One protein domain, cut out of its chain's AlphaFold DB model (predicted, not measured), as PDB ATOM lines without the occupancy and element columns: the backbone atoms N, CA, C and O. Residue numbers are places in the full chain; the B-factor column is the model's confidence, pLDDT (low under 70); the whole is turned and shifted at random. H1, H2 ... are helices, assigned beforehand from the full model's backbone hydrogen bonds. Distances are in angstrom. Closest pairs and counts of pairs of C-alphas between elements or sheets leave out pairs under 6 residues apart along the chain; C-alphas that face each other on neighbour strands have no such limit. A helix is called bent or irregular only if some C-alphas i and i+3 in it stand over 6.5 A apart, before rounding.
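This is residues 17 to 65 of the 72 residues of an uncharacterized protein of Kurthia sibirica (UniProt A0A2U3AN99). The longest helix, H3, is bent into two arms, and the chain runs round in a ring: H1 and H2 form a helical hairpin, H3a follows beyond the end of H2, and H3b folds back to pack on H1. The printed part has 49 residues with three named helices, in the order H1, H2, H3, and no named strand; its class is all helix. It is compact, with a radius of gyration of the C-alphas of 10.0 A and spans of 27 by 20 by 16 A.

H3, residues 45 to 63, was assigned as one helix by its hydrogen bonds but is bent: C-alphas 53 and 56 are 9.5 A apart. Its arms, H3a (residues 45 to 53) and H3b (residues 56 to 63), are close but not clearly touching and run opposite ways at a steep tilt of 45 degrees; their closest C-alphas, those of Leu 51 and Val 59, are 6.4 A apart. H3b touches H1, residues 17 to 25, at a steep tilt of 64 degrees, the same way, with the C-alphas of Leu 19 and Ala 56 closest at 5.5 A. H1 and H2, residues 30 to 41, form a hairpin at a steep tilt of 41 degrees, opposite ways; H2 touches H1 with residues 33 to 37 alone, and the closest C-alphas, of Phe 23 and Gln 33, are 6.3 A apart. With residues 40 to 41 alone, H2 only just touches H3a, only at the corner, with 3 pairs of C-alphas within 8 A, the closest being those of Ile 41 and Leu 48 at 7.3 A. H1 and H3a are apart. Every O i to N i+4 pair is within hydrogen-bond range in H1 and H3a, against 7 of 8 in H2 and 3 of 4 in H3b.

H3a begins at C-alpha 45, (24.687, 26.258, 197.297), and is 12.3 A long; H3b is 10.2 A long and ends at C-alpha 63, (28.043, 41.653, 197.760). H2 is 16.4 A long. H1 is 12.4 A long and begins at C-alpha 17, (17.266, 40.526, 209.132).

The two C-alphas farthest apart, those of Gly 27 and Glu 45, are 28.4 A apart. The links from H1 to H2 and from H2 to H3 are tight. The printed part has no cut, and no printed residue is under 70 in pLDDT.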
ATOM      1  N   TYR A  17      17.167  39.546 208.055       97.75
ATOM      2  CA  TYR A  17      17.266  40.526 209.132       97.75
ATOM      3  C   TYR A  17      18.701  41.052 209.280       97.75
ATOM      4  O   TYR A  17      18.917  42.262 209.256       97.75
ATOM      5  N   ALA A  18      19.680  40.151 209.383       98.19
ATOM      6  CA  ALA A  18      21.075  40.524 209.596       98.19
ATOM      7  C   ALA A  18      21.655  41.321 208.416       98.19
ATOM      8  O   ALA A  18      22.314  42.332 208.621       98.19
ATOM      9  N   LEU A  19      21.379  40.910 207.177       98.25
ATOM     10  CA  LEU A  19      21.835  41.621 205.981       98.25
ATOM     11  C   LEU A  19      21.224  43.022 205.899       98.25
ATOM     12  O   LEU A  19      21.937  43.975 205.597       98.25
ATOM     13  N   ARG A  20      19.928  43.174 206.202       97.94
ATOM     14  CA  ARG A  20      19.271  44.490 206.227       97.94
ATOM     15  C   ARG A  20      19.862  45.414 207.283       97.94
ATOM     16  O   ARG A  20      20.043  46.595 207.003       97.94
ATOM     17  N   ASP A  21      20.166  44.891 208.468       98.12
ATOM     18  CA  ASP A  21      20.799  45.675 209.530       98.12
ATOM     19  C   ASP A  21      22.189  46.170 209.099       98.12
ATOM     20  O   ASP A  21      22.481  47.364 209.186       98.12
ATOM     21  N   GLU A  22      22.990  45.291 208.491       98.31
ATOM     22  CA  GLU A  22      24.292  45.649 207.920       98.31
ATOM     23  C   GLU A  22      24.171  46.703 206.811       98.31
ATOM     24  O   GLU A  22      24.865  47.721 206.833       98.31
ATOM     25  N   PHE A  23      23.273  46.503 205.841       98.00
ATOM     26  CA  PHE A  23      23.079  47.450 204.740       98.00
ATOM     27  C   PHE A  23      22.582  48.813 205.221       98.00
ATOM     28  O   PHE A  23      23.036  49.844 204.721       98.00
ATOM     29  N   LYS A  24      21.703  48.833 206.226       96.88
ATOM     30  CA  LYS A  24      21.274  50.063 206.890       96.88
ATOM     31  C   LYS A  24      22.451  50.761 207.573       96.88
ATOM     32  O   LYS A  24      22.609  51.967 207.399       96.88
ATOM     33  N   GLY A  25      23.289  50.022 208.302       96.88
ATOM     34  CA  GLY A  25      24.503  50.551 208.932       96.88
ATOM     35  C   GLY A  25      25.516  51.120 207.930       96.88
ATOM     36  O   GLY A  25      26.242  52.055 208.256       96.88
ATOM     37  N   MET A  26      25.523  50.604 206.700       96.50
ATOM     38  CA  MET A  26      26.361  51.085 205.595       96.50
ATOM     39  C   MET A  26      25.730  52.221 204.770       96.50
ATOM     40  O   MET A  26      26.379  52.730 203.859       96.50
ATOM     41  N   GLY A  27      24.492  52.634 205.065       96.81
ATOM     42  CA  GLY A  27      23.811  53.716 204.344       96.81
ATOM     43  C   GLY A  27      23.314  53.338 202.943       96.81
ATOM     44  O   GLY A  27      23.195  54.207 202.086       96.81
ATOM     45  N   ILE A  28      23.037  52.055 202.690       96.75
ATOM     46  CA  ILE A  28      22.490  51.581 201.411       96.75
ATOM     47  C   ILE A  28      20.988  51.883 201.335       96.75
ATOM     48  O   ILE A  28      20.243  51.593 202.273       96.75
ATOM     49  N   GLU A  29      20.525  52.409 200.201       96.25
ATOM     50  CA  GLU A  29      19.113  52.731 199.956       96.25
ATOM     51  C   GLU A  29      18.214  51.488 199.968       96.25
ATOM     52  O   GLU A  29      18.592  50.443 199.439       96.25
ATOM     53  N   LEU A  30      16.989  51.601 200.498       92.88
ATOM     54  CA  LEU A  30      16.077  50.459 200.713       92.88
ATOM     55  C   LEU A  30      15.872  49.590 199.462       92.88
ATOM     56  O   LEU A  30      15.960  48.367 199.543       92.88
ATOM     57  N   ALA A  31      15.670  50.216 198.299       91.06
ATOM     58  CA  ALA A  31      15.494  49.499 197.037       91.06
ATOM     59  C   ALA A  31      16.738  48.677 196.636       91.06
ATOM     60  O   ALA A  31      16.613  47.604 196.051       91.06
ATOM     61  N   GLN A  32      17.939  49.157 196.971       94.94
ATOM     62  CA  GLN A  32      19.184  48.422 196.746       94.94
ATOM     63  C   GLN A  32      19.386  47.322 197.793       94.94
ATOM     64  O   GLN A  32      19.904  46.259 197.459       94.94
ATOM     65  N   GLN A  33      18.934  47.526 199.036       96.81
ATOM     66  CA  GLN A  33      18.981  46.477 200.059       96.81
ATOM     67  C   GLN A  33      18.187  45.247 199.620       96.81
ATOM     68  O   GLN A  33      18.705  44.138 199.696       96.81
ATOM     69  N   ASP A  34      16.962  45.434 199.120       95.12
ATOM     70  CA  ASP A  34      16.120  44.328 198.648       95.12
ATOM     71  C   ASP A  34      16.804  43.535 197.530       95.12
ATOM     72  O   ASP A  34      16.783  42.302 197.542       95.12
ATOM     73  N   HIS A  35      17.469  44.235 196.608       94.06
ATOM     74  CA  HIS A  35      18.257  43.615 195.549       94.06
ATOM     75  C   HIS A  35      19.378  42.726 196.113       94.06
ATOM     76  O   HIS A  35      19.429  41.539 195.788       94.06
ATOM     77  N   TYR A  36      20.230  43.257 196.999       95.88
ATOM     78  CA  TYR A  36      21.363  42.508 197.558       95.88
ATOM     79  C   TYR A  36      20.935  41.384 198.506       95.88
ATOM     80  O   TYR A  36      21.524  40.306 198.495       95.88
ATOM     81  N   VAL A  37      19.886  41.595 199.306       96.81
ATOM     82  CA  VAL A  37      19.310  40.538 200.147       96.81
ATOM     83  C   VAL A  37      18.829  39.390 199.265       96.81
ATOM     84  O   VAL A  37      19.226  38.249 199.492       96.81
ATOM     85  N   ASN A  38      18.036  39.688 198.231       94.38
ATOM     86  CA  ASN A  38      17.510  38.680 197.313       94.38
ATOM     87  C   ASN A  38      18.630  37.922 196.583       94.38
ATOM     88  O   ASN A  38      18.541  36.707 196.412       94.38
ATOM     89  N   GLN A  39      19.689  38.636 196.198       94.19
ATOM     90  CA  GLN A  39      20.887  38.073 195.586       94.19
ATOM     91  C   GLN A  39      21.594  37.074 196.516       94.19
ATOM     92  O   GLN A  39      22.012  36.012 196.067       94.19
ATOM     93  N   VAL A  40      21.702  37.376 197.815       96.38
ATOM     94  CA  VAL A  40      22.386  36.511 198.790       96.38
ATOM     95  C   VAL A  40      21.553  35.286 199.176       96.38
ATOM     96  O   VAL A  40      22.079  34.174 199.197       96.38
ATOM     97  N   ILE A  41      20.266  35.462 199.488       94.94
ATOM     98  CA  ILE A  41      19.431  34.378 200.046       94.94
ATOM     99  C   ILE A  41      19.030  33.316 199.014       94.94
ATOM    100  O   ILE A  41      18.722  32.188 199.399       94.94
ATOM    101  N   ASN A  42      19.040  33.673 197.727       91.75
ATOM    102  CA  ASN A  42      18.731  32.777 196.608       91.75
ATOM    103  C   ASN A  42      19.981  32.379 195.810       91.75
ATOM    104  O   ASN A  42      19.870  31.874 194.693       91.75
ATOM    105  N   ALA A  43      21.168  32.624 196.363       94.00
ATOM    106  CA  ALA A  43      22.421  32.294 195.709       94.00
ATOM    107  C   ALA A  43      22.635  30.778 195.593       94.00
ATOM    108  O   ALA A  43      21.982  29.967 196.253       94.00
ATOM    109  N   SER A  44      23.622  30.395 194.783       93.44
ATOM    110  CA  SER A  44      24.051  29.000 194.659       93.44
ATOM    111  C   SER A  44      24.416  28.364 196.011       93.44
ATOM    112  O   SER A  44      24.871  29.035 196.939       93.44
ATOM    113  N   GLU A  45      24.316  27.035 196.101       92.69
ATOM    114  CA  GLU A  45      24.687  26.258 197.297       92.69
ATOM    115  C   GLU A  45      26.084  26.628 197.835       92.69
ATOM    116  O   GLU A  45      26.269  26.796 199.041       92.69
ATOM    117  N   ALA A  46      27.067  26.820 196.947       92.94
ATOM    118  CA  ALA A  46      28.420  27.222 197.327       92.94
ATOM    119  C   ALA A  46      28.449  28.587 198.041       92.94
ATOM    120  O   ALA A  46      29.182  28.761 199.019       92.94
ATOM    121  N   CYS A  47      27.619  29.532 197.596       95.00
ATOM    122  CA  CYS A  47      27.475  30.848 198.211       95.00
ATOM    123  C   CYS A  47      26.733  30.773 199.548       95.00
ATOM    124  O   CYS A  47      27.130  31.437 200.502       95.00
ATOM    125  N   LEU A  48      25.720  29.915 199.670       94.88
ATOM    126  CA  LEU A  48      25.020  29.703 200.941       94.88
ATOM    127  C   LEU A  48      25.926  29.042 201.989       94.88
ATOM    128  O   LEU A  48      25.908  29.415 203.162       94.88
ATOM    129  N   ILE A  49      26.783  28.102 201.578       93.94
ATOM    130  CA  ILE A  49      27.834  27.547 202.443       93.94
ATOM    131  C   ILE A  49      28.810  28.651 202.867       93.94
ATOM    132  O   ILE A  49      29.204  28.704 204.033       93.94
ATOM    133  N   TYR A  50      29.198  29.537 201.948       95.12
ATOM    134  CA  TYR A  50      30.057  30.676 202.260       95.12
ATOM    135  C   TYR A  50      29.395  31.637 203.262       95.12
ATOM    136  O   TYR A  50      30.034  32.007 204.248       95.12
ATOM    137  N   LEU A  51      28.113  31.964 203.077       96.31
ATOM    138  CA  LEU A  51      27.317  32.776 204.003       96.31
ATOM    139  C   LEU A  51      27.271  32.156 205.403       96.31
ATOM    140  O   LEU A  51      27.543  32.845 206.384       96.31
ATOM    141  N   ARG A  52      27.010  30.848 205.509       95.19
ATOM    142  CA  ARG A  52      27.006  30.131 206.796       95.19
ATOM    143  C   ARG A  52      28.363  30.170 207.500       95.19
ATOM    144  O   ARG A  52      28.408  30.270 208.721       95.19
ATOM    145  N   LYS A  53      29.462  30.101 206.743       95.56
ATOM    146  CA  LYS A  53      30.827  30.108 207.293       95.56
ATOM    147  C   LYS A  53      31.310  31.492 207.728       95.56
ATOM    148  O   LYS A  53      32.044  31.576 208.704       95.56
ATOM    149  N   ASN A  54      30.946  32.545 206.995       96.00
ATOM    150  CA  ASN A  54      31.515  33.886 207.186       96.00
ATOM    151  C   ASN A  54      30.540  34.876 207.844       96.00
ATOM    152  O   ASN A  54      30.969  35.904 208.363       96.00
ATOM    153  N   GLY A  55      29.242  34.567 207.856       96.06
ATOM    154  CA  GLY A  55      28.202  35.409 208.438       96.06
ATOM    155  C   GLY A  55      27.791  36.595 207.559       96.06
ATOM    156  O   GLY A  55      28.436  36.933 206.564       96.06
ATOM    157  N   ALA A  56      26.690  37.241 207.952       96.50
ATOM    158  CA  ALA A  56      26.076  38.333 207.196       96.50
ATOM    159  C   ALA A  56      26.975  39.576 207.080       96.50
ATOM    160  O   ALA A  56      26.979  40.195 206.028       96.50
ATOM    161  N   ILE A  57      27.781  39.893 208.103       95.94
ATOM    162  CA  ILE A  57      28.695  41.056 208.120       95.94
ATOM    163  C   ILE A  57      29.758  40.965 207.015       95.94
ATOM    164  O   ILE A  57      30.081  41.944 206.346       95.94
ATOM    165  N   ALA A  58      30.359  39.787 206.832       96.88
ATOM    166  CA  ALA A  58      31.379  39.603 205.804       96.88
ATOM    167  C   ALA A  58      30.748  39.617 204.405       96.88
ATOM    168  O   ALA A  58      31.251  40.280 203.497       96.88
ATOM    169  N   VAL A  59      29.615  38.927 204.253       97.81
ATOM    170  CA  VAL A  59      28.886  38.846 202.983       97.81
ATOM    171  C   VAL A  59      28.311  40.199 202.562       97.81
ATOM    172  O   VAL A  59      28.380  40.528 201.381       97.81
ATOM    173  N   SER A  60      27.807  41.010 203.495       97.25
ATOM    174  CA  SER A  60      27.238  42.332 203.205       97.25
ATOM    175  C   SER A  60      28.269  43.274 202.577       97.25
ATOM    176  O   SER A  60      27.939  44.036 201.677       97.25
ATOM    177  N   ARG A  61      29.538  43.179 202.982       95.94
ATOM    178  CA  ARG A  61      30.639  43.951 202.382       95.94
ATOM    179  C   ARG A  61      31.066  43.403 201.025       95.94
ATOM    180  O   ARG A  61      31.439  44.178 200.143       95.94
ATOM    181  N   GLU A  62      31.033  42.079 200.864       95.88
ATOM    182  CA  GLU A  62      31.425  41.418 199.621       95.88
ATOM    183  C   GLU A  62      30.402  41.658 198.508       95.88
ATOM    184  O   GLU A  62      30.800  42.001 197.402       95.88
ATOM    185  N   VAL A  63      29.099  41.544 198.785       95.75
ATOM    186  CA  VAL A  63      28.043  41.653 197.760       95.75
ATOM    187  C   VAL A  63      27.954  43.043 197.114       95.75
ATOM    188  O   VAL A  63      27.441  43.188 196.010       95.75
ATOM    189  N   LEU A  64      28.514  44.065 197.762       94.25
ATOM    190  CA  LEU A  64      28.628  45.416 197.208       94.25
ATOM    191  C   LEU A  64      29.792  45.565 196.213       94.25
ATOM    192  O   LEU A  64      29.900  46.594 195.549       94.25
ATOM    193  N   GLN A  65      30.683  44.573 196.113       94.31
ATOM    194  CA  GLN A  65      31.814  44.618 195.187       94.31
ATOM    195  C   GLN A  65      31.374  44.225 193.763       94.31
ATOM    196  O   GLN A  65      30.579  43.295 193.614       94.31
TER     197      GLN A  65